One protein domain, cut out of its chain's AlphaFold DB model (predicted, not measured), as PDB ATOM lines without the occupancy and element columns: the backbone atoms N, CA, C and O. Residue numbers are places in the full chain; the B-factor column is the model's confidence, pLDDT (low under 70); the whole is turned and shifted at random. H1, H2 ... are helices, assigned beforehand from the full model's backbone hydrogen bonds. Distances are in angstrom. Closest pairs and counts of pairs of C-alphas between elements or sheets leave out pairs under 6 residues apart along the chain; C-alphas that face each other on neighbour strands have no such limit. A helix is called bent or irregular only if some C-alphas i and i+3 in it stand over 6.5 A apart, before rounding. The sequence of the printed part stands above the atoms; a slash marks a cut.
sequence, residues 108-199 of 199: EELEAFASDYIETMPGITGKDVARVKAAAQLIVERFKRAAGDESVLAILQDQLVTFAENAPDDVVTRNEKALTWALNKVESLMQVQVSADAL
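Overview. This is residues 108 to 199 of the 199 residues of an uncharacterized protein of Candidatus Macondimonas diazotrophica (UniProt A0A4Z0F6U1). Two helical hairpins are crossed on each other: the long helix H4 and H3 make one, and H1 with H2 makes the other, laid across it at close to a right angle. H1 has the contacts to both helices of the first hairpin, while H4, kinked near its beginning, runs along the longest axis of the domain. The printed part has 92 residues, with four named helices in the order H1, H2, H3, H4 and no named strand; the class is all helix. It is compact, with a radius of gyration of the C-alphas of 13.1 A, and has an elongated outline of 44 by 25 by 23 A.

Along the chain. H4, residues 169 to 197, is the longest helix at 38.7 A from first to last C-alpha; C-alpha 169 is at (28.859, -13.955, -19.362) and C-alpha 197 at (36.637, -45.576, 1.515). It has a kink of 68 degrees near residue 176 and is irregular, with C-alphas 174 and 177 7.7 A apart. H3, residues 150 to 166, measures 23.8 A. H1, residues 108 to 125, measures 25.1 A and begins with C-alpha 108 at (15.379, -30.703, -21.259). It has a kink of 37 degrees near residue 119 and is irregular, with C-alphas 119 and 122 7.0 A apart. H2 is residues 129 to 140.

Arrangement. H4 and H3 touch as a helical hairpin, opposite ways at a shallow tilt of 21 degrees; their closest C-alphas, those of Val 172 and Ala 164, are 5.9 A apart. H1 touches H4 about perpendicular, at 85 degrees, with residues 109 to 116 alone meeting residues 171 to 179; the closest C-alphas are those of Phe 113 and Asn 175, 6.0 A apart. H1 touches H3 with residues 117 to 124 alone, at 79 degrees, about perpendicular; the closest C-alphas are those of Met 121 and Phe 163, 6.8 A apart. H1 and H2 touch as the second helical hairpin, opposite ways at a shallow tilt of 31 degrees, with the C-alphas of Ala 114 and Ala 136 closest at 5.0 A. H2 is close to H3 but not clearly touching, the closest C-alphas being those of Ala 135 and Leu 156, 6.9 A apart. In H2 and H3 every O i to N i+4 pair is within hydrogen-bond range; in H1 12 of 14 are, and in H4 22 of 25.

Size, cuts and confidence. The two C-alphas farthest apart are those of Asp 170 and Leu 199, at 44.4 A. The printed part has no cut and ends at the chain's last residue, 199. The links H1 to H2 and H3 to H4 are tight, and the link H2 to H3, with 9 residues, is short. The mean pLDDT of the printed part is 87.3, and residues 192 to 199 are under 70.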
ATOM      1  N   GLU A 108      15.405 -31.773 -20.264       82.19
ATOM      2  CA  GLU A 108      15.379 -30.703 -21.259       82.19
ATOM      3  C   GLU A 108      16.264 -29.516 -20.852       82.19
ATOM      4  O   GLU A 108      16.939 -28.919 -21.693       82.19
ATOM      5  N   GLU A 109      16.291 -29.162 -19.563       84.88
ATOM      6  CA  GLU A 109      17.196 -28.124 -19.058       84.88
ATOM      7  C   GLU A 109      18.664 -28.574 -19.114       84.88
ATOM      8  O   GLU A 109      19.531 -27.770 -19.462       84.88
ATOM      9  N   LEU A 110      18.952 -29.846 -18.816       90.38
ATOM     10  CA  LEU A 110      20.308 -30.397 -18.923       90.38
ATOM     11  C   LEU A 110      20.768 -30.516 -20.377       90.38
ATOM     12  O   LEU A 110      21.921 -30.218 -20.672       90.38
ATOM     13  N   GLU A 111      19.885 -30.903 -21.294       90.88
ATOM     14  CA  GLU A 111      20.170 -30.953 -22.731       90.88
ATOM     15  C   GLU A 111      20.421 -29.553 -23.305       90.88
ATOM     16  O   GLU A 111      21.322 -29.371 -24.126       90.88
ATOM     17  N   ALA A 112      19.676 -28.544 -22.841       89.81
ATOM     18  CA  ALA A 112      19.927 -27.155 -23.212       89.81
ATOM     19  C   ALA A 112      21.318 -26.691 -22.750       89.81
ATOM     20  O   ALA A 112      22.064 -26.127 -23.551       89.81
ATOM     21  N   PHE A 113      21.690 -26.992 -21.503       95.19
ATOM     22  CA  PHE A 113      23.032 -26.706 -20.999       95.19
ATOM     23  C   PHE A 113      24.115 -27.467 -21.773       95.19
ATOM     24  O   PHE A 113      25.112 -26.877 -22.182       95.19
ATOM     25  N   ALA A 114      23.903 -28.756 -22.040       94.75
ATOM     26  CA  ALA A 114      24.829 -29.588 -22.802       94.75
ATOM     27  C   ALA A 114      25.095 -29.021 -24.203       94.75
ATOM     28  O   ALA A 114      26.241 -29.024 -24.651       94.75
ATOM     29  N   SER A 115      24.069 -28.493 -24.876       94.88
ATOM     30  CA  SER A 115      24.225 -27.829 -26.174       94.88
ATOM     31  C   SER A 115      25.174 -26.629 -26.090       94.88
ATOM     32  O   SER A 115      26.109 -26.534 -26.884       94.88
ATOM     33  N   ASP A 116      24.971 -25.746 -25.111       94.12
ATOM     34  CA  ASP A 116      25.812 -24.560 -24.909       94.12
ATOM     35  C   ASP A 116      27.243 -24.931 -24.506       94.12
ATOM     36  O   ASP A 116      28.217 -24.337 -24.975       94.12
ATOM     37  N   TYR A 117      27.375 -25.952 -23.663       96.44
ATOM     38  CA  TYR A 117      28.652 -26.503 -23.243       96.44
ATOM     39  C   TYR A 117      29.442 -27.065 -24.437       96.44
ATOM     40  O   TYR A 117      30.625 -26.759 -24.587       96.44
ATOM     41  N   ILE A 118      28.794 -27.822 -25.333       95.31
ATOM     42  CA  ILE A 118      29.417 -28.385 -26.544       95.31
ATOM     43  C   ILE A 118      29.840 -27.295 -27.533       95.31
ATOM     44  O   ILE A 118      30.887 -27.435 -28.164       95.31
ATOM     45  N   GLU A 119      29.051 -26.232 -27.679       94.44
ATOM     46  CA  GLU A 119      29.375 -25.112 -28.572       94.44
ATOM     47  C   GLU A 119      30.565 -24.292 -28.051       94.44
ATOM     48  O   GLU A 119      31.409 -23.853 -28.830       94.44
ATOM     49  N   THR A 120      30.663 -24.124 -26.731       93.62
ATOM     50  CA  THR A 120      31.600 -23.171 -26.115       93.62
ATOM     51  C   THR A 120      32.943 -23.810 -25.744       93.62
ATOM     52  O   THR A 120      34.011 -23.255 -26.015       93.62
ATOM     53  N   MET A 121      32.925 -24.998 -25.137       94.75
ATOM     54  CA  MET A 121      34.116 -25.598 -24.522       94.75
ATOM     55  C   MET A 121      35.260 -25.967 -25.474       94.75
ATOM     56  O   MET A 121      36.410 -25.862 -25.038       94.75
ATOM     57  N   PRO A 122      35.039 -26.381 -26.739       94.88
ATOM     58  CA  PRO A 122      36.146 -26.646 -27.657       94.88
ATOM     59  C   PRO A 122      37.007 -25.401 -27.899       94.88
ATOM     60  O   PRO A 122      38.231 -25.506 -27.945       94.88
ATOM     61  N   GLY A 123      36.379 -24.220 -27.986       91.31
ATOM     62  CA  GLY A 123      37.073 -22.944 -28.173       91.31
ATOM     63  C   GLY A 123      37.860 -22.490 -26.941       91.31
ATOM     64  O   GLY A 123      38.925 -21.902 -27.092       91.31
ATOM     65  N   ILE A 124      37.369 -22.805 -25.738       92.69
ATOM     66  CA  ILE A 124      38.038 -22.461 -24.471       92.69
ATOM     67  C   ILE A 124      39.195 -23.417 -24.175       92.69
ATOM     68  O   ILE A 124      40.281 -22.999 -23.788       92.69
ATOM     69  N   THR A 125      38.961 -24.719 -24.330       91.00
ATOM     70  CA  THR A 125      39.871 -25.753 -23.813       91.00
ATOM     71  C   THR A 125      40.806 -26.339 -24.865       91.00
ATOM     72  O   THR A 125      41.718 -27.086 -24.515       91.00
ATOM     73  N   GLY A 126      40.547 -26.096 -26.155       88.38
ATOM     74  CA  GLY A 126      41.243 -26.763 -27.260       88.38
ATOM     75  C   GLY A 126      41.016 -28.281 -27.315       88.38
ATOM     76  O   GLY A 126      41.688 -28.979 -28.075       88.38
ATOM     77  N   LYS A 127      40.097 -28.821 -26.501       90.69
ATOM     78  CA  LYS A 127      39.757 -30.247 -26.489       90.69
ATOM     79  C   LYS A 127      38.920 -30.598 -27.719       90.69
ATOM     80  O   LYS A 127      38.111 -29.809 -28.197       90.69
ATOM     81  N   ASP A 128      39.084 -31.836 -28.178       92.19
ATOM     82  CA  ASP A 128      38.291 -32.377 -29.278       92.19
ATOM     83  C   ASP A 128      36.785 -32.380 -28.958       92.19
ATOM     84  O   ASP A 128      36.364 -32.697 -27.838       92.19
ATOM     85  N   VAL A 129      35.967 -32.077 -29.969       91.44
ATOM     86  CA  VAL A 129      34.507 -31.973 -29.839       91.44
ATOM     87  C   VAL A 129      33.890 -33.282 -29.338       91.44
ATOM     88  O   VAL A 129      32.934 -33.242 -28.563       91.44
ATOM     89  N   ALA A 130      34.423 -34.449 -29.713       92.75
ATOM     90  CA  ALA A 130      33.913 -35.730 -29.231       92.75
ATOM     91  C   ALA A 130      34.147 -35.906 -27.723       92.75
ATOM     92  O   ALA A 130      33.265 -36.404 -27.022       92.75
ATOM     93  N   ARG A 131      35.285 -35.433 -27.197       91.50
ATOM     94  CA  ARG A 131      35.564 -35.457 -25.748       91.50
ATOM     95  C   ARG A 131      34.637 -34.519 -24.982       91.50
ATOM     96  O   ARG A 131      34.130 -34.892 -23.929       91.50
ATOM     97  N   VAL A 132      34.377 -33.329 -25.526       94.06
ATOM     98  CA  VAL A 132      33.428 -32.377 -24.928       94.06
ATOM     99  C   VAL A 132      32.005 -32.946 -24.935       94.06
ATOM    100  O   VAL A 132      31.313 -32.864 -23.924       94.06
ATOM    101  N   LYS A 133      31.585 -33.598 -26.027       95.25
ATOM    102  CA  LYS A 133      30.287 -34.288 -26.110       95.25
ATOM    103  C   LYS A 133      30.151 -35.414 -25.088       95.25
ATOM    104  O   LYS A 133      29.089 -35.550 -24.492       95.25
ATOM    105  N   ALA A 134      31.206 -36.194 -24.854       94.25
ATOM    106  CA  ALA A 134      31.188 -37.242 -23.835       94.25
ATOM    107  C   ALA A 134      30.985 -36.664 -22.422       94.25
ATOM    108  O   ALA A 134      30.149 -37.165 -21.675       94.25
ATOM    109  N   ALA A 135      31.681 -35.572 -22.085       94.19
ATOM    110  CA  ALA A 135      31.487 -34.866 -20.817       94.19
ATOM    111  C   ALA A 135      30.065 -34.291 -20.684       94.19
ATOM    112  O   ALA A 135      29.411 -34.475 -19.661       94.19
ATOM    113  N   ALA A 136      29.547 -33.670 -21.748       95.19
ATOM    114  CA  ALA A 136      28.182 -33.151 -21.788       95.19
ATOM    115  C   ALA A 136      27.136 -34.260 -21.572       95.19
ATOM    116  O   ALA A 136      26.175 -34.076 -20.825       95.19
ATOM    117  N   GLN A 137      27.355 -35.436 -22.163       94.44
ATOM    118  CA  GLN A 137      26.477 -36.589 -21.985       94.44
ATOM    119  C   GLN A 137      26.461 -37.081 -20.532       94.44
ATOM    120  O   GLN A 137      25.396 -37.425 -20.024       94.44
ATOM    121  N   LEU A 138      27.609 -37.077 -19.844       93.88
ATOM    122  CA  LEU A 138      27.663 -37.429 -18.422       93.88
ATOM    123  C   LEU A 138      26.828 -36.465 -17.572       93.88
ATOM    124  O   LEU A 138      26.141 -36.918 -16.661       93.88
ATOM    125  N   ILE A 139      26.809 -35.171 -17.902       93.19
ATOM    126  CA  ILE A 139      25.974 -34.175 -17.214       93.19
ATOM    127  C   ILE A 139      24.480 -34.457 -17.449       93.19
ATOM    128  O   ILE A 139      23.708 -34.494 -16.489       93.19
ATOM    129  N   VAL A 140      24.068 -34.717 -18.698       91.62
ATOM    130  CA  VAL A 140      22.668 -35.044 -19.055       91.62
ATOM    131  C   VAL A 140      22.195 -36.322 -18.365       91.62
ATOM    132  O   VAL A 140      21.071 -36.396 -17.870       91.62
ATOM    133  N   GLU A 141      23.067 -37.322 -18.272       90.25
ATOM    134  CA  GLU A 141      22.805 -38.582 -17.574       90.25
ATOM    135  C   GLU A 141      22.982 -38.482 -16.056       90.25
ATOM    136  O   GLU A 141      22.958 -39.502 -15.367       90.25
ATOM    137  N   ARG A 142      23.147 -37.269 -15.514       88.69
ATOM    138  CA  ARG A 142      23.278 -37.007 -14.076       88.69
ATOM    139  C   ARG A 142      24.414 -37.789 -13.425       88.69
ATOM    140  O   ARG A 142      24.286 -38.262 -12.298       88.69
ATOM    141  N   PHE A 143      25.514 -37.928 -14.156       90.69
ATOM    142  CA  PHE A 143      26.741 -38.591 -13.734       90.69
ATOM    143  C   PHE A 143      26.568 -40.077 -13.388       90.69
ATOM    144  O   PHE A 143      27.484 -40.659 -12.819       90.69
ATOM    145  N   LYS A 144      25.454 -40.728 -13.772       84.75
ATOM    146  CA  LYS A 144      25.172 -42.144 -13.450       84.75
ATOM    147  C   LYS A 144      26.354 -43.075 -13.742       84.75
ATOM    148  O   LYS A 144      26.671 -43.935 -12.934       84.75
ATOM    149  N   ARG A 145      27.029 -42.878 -14.880       85.69
ATOM    150  CA  ARG A 145      28.185 -43.694 -15.297       85.69
ATOM    151  C   ARG A 145      29.509 -43.329 -14.620       85.69
ATOM    152  O   ARG A 145      30.441 -44.114 -14.701       85.69
ATOM    153  N   ALA A 146      29.596 -42.159 -13.992       87.94
ATOM    154  CA  ALA A 146      30.804 -41.642 -13.348       87.94
ATOM    155  C   ALA A 146      30.686 -41.579 -11.813       87.94
ATOM    156  O   ALA A 146      31.620 -41.144 -11.154       87.94
ATOM    157  N   ALA A 147      29.560 -42.015 -11.236       80.12
ATOM    158  CA  ALA A 147      29.199 -41.836  -9.826       80.12
ATOM    159  C   ALA A 147      30.105 -42.555  -8.797       80.12
ATOM    160  O   ALA A 147      29.814 -42.497  -7.609       80.12
ATOM    161  N   GLY A 148      31.182 -43.209  -9.235       80.94
ATOM    162  CA  GLY A 148      32.206 -43.817  -8.377       80.94
ATOM    163  C   GLY A 148      33.626 -43.714  -8.945       80.94
ATOM    164  O   GLY A 148      34.516 -44.450  -8.521       80.94
ATOM    165  N   ASP A 149      33.833 -42.861  -9.951       88.62
ATOM    166  CA  ASP A 149      35.141 -42.627 -10.561       88.62
ATOM    167  C   ASP A 149      35.597 -41.203 -10.233       88.62
ATOM    168  O   ASP A 149      35.303 -40.251 -10.960       88.62
ATOM    169  N   GLU A 150      36.309 -41.061  -9.113       88.38
ATOM    170  CA  GLU A 150      36.812 -39.772  -8.629       88.38
ATOM    171  C   GLU A 150      37.671 -39.057  -9.679       88.38
ATOM    172  O   GLU A 150      37.591 -37.838  -9.823       88.38
ATOM    173  N   SER A 151      38.443 -39.806 -10.472       90.25
ATOM    174  CA  SER A 151      39.299 -39.223 -11.506       90.25
ATOM    175  C   SER A 151      38.473 -38.545 -12.599       90.25
ATOM    176  O   SER A 151      38.774 -37.424 -13.018       90.25
ATOM    177  N   VAL A 152      37.378 -39.183 -13.020       91.94
ATOM    178  CA  VAL A 152      36.447 -38.625 -14.003       91.94
ATOM    179  C   VAL A 152      35.649 -37.471 -13.399       91.94
ATOM    180  O   VAL A 152      35.471 -36.451 -14.066       91.94
ATOM    181  N   LEU A 153      35.203 -37.593 -12.147       92.81
ATOM    182  CA  LEU A 153      34.467 -36.536 -11.449       92.81
ATOM    183  C   LEU A 153      35.319 -35.274 -11.255       92.81
ATOM    184  O   LEU A 153      34.839 -34.184 -11.554       92.81
ATOM    185  N   ALA A 154      36.591 -35.408 -10.874       92.62
ATOM    186  CA  ALA A 154      37.518 -34.284 -10.739       92.62
ATOM    187  C   ALA A 154      37.760 -33.574 -12.083       92.62
ATOM    188  O   ALA A 154      37.737 -32.344 -12.154       92.62
ATOM    189  N   ILE A 155      37.916 -34.334 -13.175       92.81
ATOM    190  CA  ILE A 155      38.037 -33.762 -14.528       92.81
ATOM    191  C   ILE A 155      36.763 -32.998 -14.913       92.81
ATOM    192  O   ILE A 155      36.846 -31.923 -15.508       92.81
ATOM    193  N   LEU A 156      35.585 -33.541 -14.605       93.81
ATOM    194  CA  LEU A 156      34.313 -32.876 -14.890       93.81
ATOM    195  C   LEU A 156      34.133 -31.614 -14.045       93.81
ATOM    196  O   LEU A 156      33.652 -30.612 -14.570       93.81
ATOM    197  N   GLN A 157      34.542 -31.634 -12.775       94.25
ATOM    198  CA  GLN A 157      34.519 -30.459 -11.908       94.25
ATOM    199  C   GLN A 157      35.379 -29.334 -12.492       94.25
ATOM    200  O   GLN A 157      34.878 -28.228 -12.683       94.25
ATOM    201  N   ASP A 158      36.630 -29.634 -12.846       94.25
ATOM    202  CA  ASP A 158      37.557 -28.682 -13.469       94.25
ATOM    203  C   ASP A 158      36.986 -28.097 -14.769       94.25
ATOM    204  O   ASP A 158      37.038 -26.892 -15.011       94.25
ATOM    205  N   GLN A 159      36.346 -28.932 -15.589       94.38
ATOM    206  CA  GLN A 159      35.694 -28.472 -16.810       94.38
ATOM    207  C   GLN A 159      34.485 -27.562 -16.557       94.38
ATOM    208  O   GLN A 159      34.291 -26.598 -17.299       94.38
ATOM    209  N   LEU A 160      33.665 -27.860 -15.547       96.25
ATOM    210  CA  LEU A 160      32.522 -27.026 -15.169       96.25
ATOM    211  C   LEU A 160      32.989 -25.675 -14.613       96.25
ATOM    212  O   LEU A 160      32.426 -24.648 -14.985       96.25
ATOM    213  N   VAL A 161      34.042 -25.663 -13.792       95.19
ATOM    214  CA  VAL A 161      34.683 -24.428 -13.305       95.19
ATOM    215  C   VAL A 161      35.267 -23.634 -14.474       95.19
ATOM    216  O   VAL A 161      34.970 -22.454 -14.627       95.19
ATOM    217  N   THR A 162      35.987 -24.297 -15.381       93.94
ATOM    218  CA  THR A 162      36.535 -23.663 -16.588       93.94
ATOM    219  C   THR A 162      35.436 -23.010 -17.430       93.94
ATOM    220  O   THR A 162      35.612 -21.887 -17.903       93.94
ATOM    221  N   PHE A 163      34.295 -23.687 -17.609       95.31
ATOM    222  CA  PHE A 163      33.136 -23.117 -18.296       95.31
ATOM    223  C   PHE A 163      32.592 -21.892 -17.554       95.31
ATOM    224  O   PHE A 163      32.320 -20.878 -18.189       95.31
ATOM    225  N   ALA A 164      32.457 -21.965 -16.227       93.62
ATOM    226  CA  ALA A 164      31.968 -20.865 -15.397       93.62
ATOM    227  C   ALA A 164      32.831 -19.600 -15.513       93.62
ATOM    228  O   ALA A 164      32.298 -18.495 -15.520       93.62
ATOM    229  N   GLU A 165      34.151 -19.770 -15.598       93.12
ATOM    230  CA  GLU A 165      35.122 -18.674 -15.574       93.12
ATOM    231  C   GLU A 165      35.415 -18.075 -16.955       93.12
ATOM    232  O   GLU A 165      35.772 -16.904 -17.050       93.12
ATOM    233  N   ASN A 166      35.306 -18.873 -18.023       93.19
ATOM    234  CA  ASN A 166      35.821 -18.493 -19.344       93.19
ATOM    235  C   ASN A 166      34.752 -18.449 -20.442       93.19
ATOM    236  O   ASN A 166      35.034 -17.967 -21.544       93.19
ATOM    237  N   ALA A 167      33.544 -18.969 -20.200       93.19
ATOM    238  CA  ALA A 167      32.456 -18.812 -21.154       93.19
ATOM    239  C   ALA A 167      31.956 -17.358 -21.167       93.19
ATOM    240  O   ALA A 167      32.065 -16.659 -20.162       93.19
ATOM    241  N   PRO A 168      31.373 -16.890 -22.286       91.25
ATOM    242  CA  PRO A 168      30.753 -15.571 -22.324       91.25
ATOM    243  C   PRO A 168      29.731 -15.396 -21.190       91.25
ATOM    244  O   PRO A 168      28.912 -16.289 -20.960       91.25
ATOM    245  N   ASP A 169      29.728 -14.239 -20.521       84.06
ATOM    246  CA  ASP A 169      28.859 -13.955 -19.362       84.06
ATOM    247  C   ASP A 169      27.383 -14.289 -19.622       84.06
ATOM    248  O   ASP A 169      26.646 -14.763 -18.753       84.06
ATOM    249  N   ASP A 170      26.933 -14.065 -20.854       81.75
ATOM    250  CA  ASP A 170      25.563 -14.286 -21.291       81.75
ATOM    251  C   ASP A 170      25.208 -15.778 -21.468       81.75
ATOM    252  O   ASP A 170      24.022 -16.139 -21.458       81.75
ATOM    253  N   VAL A 171      26.221 -16.628 -21.656       84.12
ATOM    254  CA  VAL A 171      26.154 -18.094 -21.688       84.12
ATOM    255  C   VAL A 171      26.213 -18.648 -20.263       84.12
ATOM    256  O   VAL A 171      25.416 -19.527 -19.935       84.12
ATOM    257  N   VAL A 172      27.082 -18.106 -19.403       86.38
ATOM    258  CA  VAL A 172      27.167 -18.492 -17.982       86.38
ATOM    259  C   VAL A 172      25.851 -18.179 -17.272       86.38
ATOM    260  O   VAL A 172      25.231 -19.072 -16.701       86.38
ATOM    261  N   THR A 173      25.350 -16.950 -17.410       82.81
ATOM    262  CA  THR A 173      24.108 -16.493 -16.763       82.81
ATOM    263  C   THR A 173      22.906 -17.366 -17.133       82.81
ATOM    264  O   THR A 173      22.134 -17.771 -16.269       82.81
ATOM    265  N   ARG A 174      22.721 -17.703 -18.421       84.88
ATOM    266  CA  ARG A 174      21.560 -18.516 -18.837       84.88
ATOM    267  C   ARG A 174      21.640 -19.969 -18.363       84.88
ATOM    268  O   ARG A 174      20.612 -20.639 -18.316       84.88
ATOM    269  N   ASN A 175      22.842 -20.439 -18.039       91.06
ATOM    270  CA  ASN A 175      23.104 -21.792 -17.566       91.06
ATOM    271  C   ASN A 175      23.366 -21.858 -16.059       91.06
ATOM    272  O   ASN A 175      23.622 -22.945 -15.555       91.06
ATOM    273  N   GLU A 176      23.253 -20.747 -15.326       86.44
ATOM    274  CA  GLU A 176      23.600 -20.642 -13.904       86.44
ATOM    275  C   GLU A 176      22.939 -21.738 -13.061       86.44
ATOM    276  O   GLU A 176      23.596 -22.394 -12.253       86.44
ATOM    277  N   LYS A 177      21.650 -22.005 -13.306       84.94
ATOM    278  CA  LYS A 177      20.904 -23.066 -12.619       84.94
ATOM    279  C   LYS A 177      21.507 -24.454 -12.879       84.94
ATOM    280  O   LYS A 177      21.725 -25.210 -11.935       84.94
ATOM    281  N   ALA A 178      21.784 -24.778 -14.143       90.81
ATOM    282  CA  ALA A 178      22.335 -26.072 -14.547       90.81
ATOM    283  C   ALA A 178      23.784 -26.250 -14.079       90.81
ATOM    284  O   ALA A 178      24.145 -27.315 -13.590       90.81
ATOM    285  N   LEU A 179      24.581 -25.188 -14.172       92.00
ATOM    286  CA  LEU A 179      25.971 -25.135 -13.743       92.00
ATOM    287  C   LEU A 179      26.091 -25.302 -12.226       92.00
ATOM    288  O   LEU A 179      26.832 -26.162 -11.760       92.00
ATOM    289  N   THR A 180      25.295 -24.551 -11.461       89.38
ATOM    290  CA  THR A 180      25.231 -24.668  -9.996       89.38
ATOM    291  C   THR A 180      24.777 -26.063  -9.581       89.38
ATOM    292  O   THR A 180      25.338 -26.654  -8.662       89.38
ATOM    293  N   TRP A 181      23.767 -26.620 -10.256       90.69
ATOM    294  CA  TRP A 181      23.339 -27.992 -10.003       90.69
ATOM    295  C   TRP A 181      24.458 -29.002 -10.287       90.69
ATOM    296  O   TRP A 181      24.743 -29.837  -9.433       90.69
ATOM    297  N   ALA A 182      25.112 -28.906 -11.447       92.06
ATOM    298  CA  ALA A 182      26.150 -29.841 -11.868       92.06
ATOM    299  C   ALA A 182      27.364 -29.802 -10.931       92.06
ATOM    300  O   ALA A 182      27.820 -30.857 -10.502       92.06
ATOM    301  N   LEU A 183      27.835 -28.609 -10.552       91.88
ATOM    302  CA  LEU A 183      28.943 -28.434  -9.607       91.88
ATOM    303  C   LEU A 183      28.624 -29.049  -8.241       91.88
ATOM    304  O   LEU A 183      29.388 -29.876  -7.749       91.88
ATOM    305  N   ASN A 184      27.458 -28.721  -7.676       88.81
ATOM    306  CA  ASN A 184      27.030 -29.276  -6.391       88.81
ATOM    307  C   ASN A 184      26.855 -30.804  -6.454       88.81
ATOM    308  O   ASN A 184      27.100 -31.500  -5.472       88.81
ATOM    309  N   LYS A 185      26.400 -31.337  -7.596       88.38
ATOM    310  CA  LYS A 185      26.198 -32.777  -7.785       88.38
ATOM    311  C   LYS A 185      27.523 -33.526  -7.903       88.38
ATOM    312  O   LYS A 185      27.647 -34.610  -7.344       88.38
ATOM    313  N   VAL A 186      28.506 -32.968  -8.605       90.75
ATOM    314  CA  VAL A 186      29.855 -33.549  -8.671       90.75
ATOM    315  C   VAL A 186      30.501 -33.542  -7.287       90.75
ATOM    316  O   VAL A 186      31.004 -34.575  -6.855       90.75
ATOM    317  N   GLU A 187      30.400 -32.430  -6.553       87.81
ATOM    318  CA  GLU A 187      30.910 -32.340  -5.181       87.81
ATOM    319  C   GLU A 187      30.263 -33.383  -4.257       87.81
ATOM    320  O   GLU A 187      30.972 -34.065  -3.515       87.81
ATOM    321  N   SER A 188      28.938 -33.572  -4.330       84.81
ATOM    322  CA  SER A 188      28.262 -34.568  -3.491       84.81
ATOM    323  C   SER A 188      28.694 -35.997  -3.819       84.81
ATOM    324  O   SER A 188      28.923 -36.786  -2.904       84.81
ATOM    325  N   LEU A 189      28.869 -36.331  -5.102       84.81
ATOM    326  CA  LEU A 189      29.349 -37.650  -5.523       84.81
ATOM    327  C   LEU A 189      30.781 -37.921  -5.042       84.81
ATOM    328  O   LEU A 189      31.062 -39.017  -4.563       84.81
ATOM    329  N   MET A 190      31.657 -36.917  -5.094       84.12
ATOM    330  CA  MET A 190      33.028 -37.036  -4.587       84.12
ATOM    331  C   MET A 190      33.069 -37.188  -3.057       84.12
ATOM    332  O   MET A 190      33.835 -37.997  -2.541       84.12
ATOM    333  N   GLN A 191      32.211 -36.480  -2.311       79.19
ATOM    334  CA  GLN A 191      32.126 -36.614  -0.847       79.19
ATOM    335  C   GLN A 191      31.606 -37.990  -0.398       79.19
ATOM    336  O   GLN A 191      32.101 -38.542   0.587       79.19
ATOM    337  N   VAL A 192      30.630 -38.563  -1.114       65.31
ATOM    338  CA  VAL A 192      30.096 -39.906  -0.821       65.31
ATOM    339  C   VAL A 192      31.198 -40.965  -0.905       65.31
ATOM    340  O   VAL A 192      31.267 -41.837  -0.040       65.31
ATOM    341  N   GLN A 193      32.104 -40.856  -1.876       57.25
ATOM    342  CA  GLN A 193      33.197 -41.811  -2.047       57.25
ATOM    343  C   GLN A 193      34.220 -41.757  -0.905       57.25
ATOM    344  O   GLN A 193      34.537 -42.794  -0.327       57.25
ATOM    345  N   VAL A 194      34.627 -40.557  -0.474       56.91
ATOM    346  CA  VAL A 194      35.535 -40.391   0.680       56.91
ATOM    347  C   VAL A 194      34.960 -41.031   1.949       56.91
ATOM    348  O   VAL A 194      35.697 -41.607   2.743       56.91
ATOM    349  N   SER A 195      33.639 -40.962   2.144       57.03
ATOM    350  CA  SER A 195      32.987 -41.595   3.297       57.03
ATOM    351  C   SER A 195      32.889 -43.123   3.201       57.03
ATOM    352  O   SER A 195      32.863 -43.783   4.236       57.03
ATOM    353  N   ALA A 196      32.851 -43.680   1.987       54.16
ATOM    354  CA  ALA A 196      32.804 -45.122   1.753       54.16
ATOM    355  C   ALA A 196      34.190 -45.778   1.862       54.16
ATOM    356  O   ALA A 196      34.285 -46.878   2.393       54.16
ATOM    357  N   ASP A 197      35.251 -45.089   1.430       51.16
ATOM    358  CA  ASP A 197      36.637 -45.576   1.515       51.16
ATOM    359  C   ASP A 197      37.256 -45.414   2.921       51.16
ATOM    360  O   ASP A 197      38.312 -45.976   3.216       51.16
ATOM    361  N   ALA A 198      36.614 -44.639   3.803       46.56
ATOM    362  CA  ALA A 198      37.033 -44.422   5.191       46.56
ATOM    363  C   ALA A 198      36.442 -45.437   6.200       46.56
ATOM    364  O   ALA A 198      36.644 -45.273   7.409       46.56
ATOM    365  N   LEU A 199      35.715 -46.453   5.721       40.62
ATOM    366  CA  LEU A 199      35.114 -47.552   6.496       40.62
ATOM    367  C   LEU A 199      35.805 -48.887   6.192       40.62
ATOM    368  O   LEU A 199      35.926 -49.691   7.145       40.62
TER     369      LEU A 199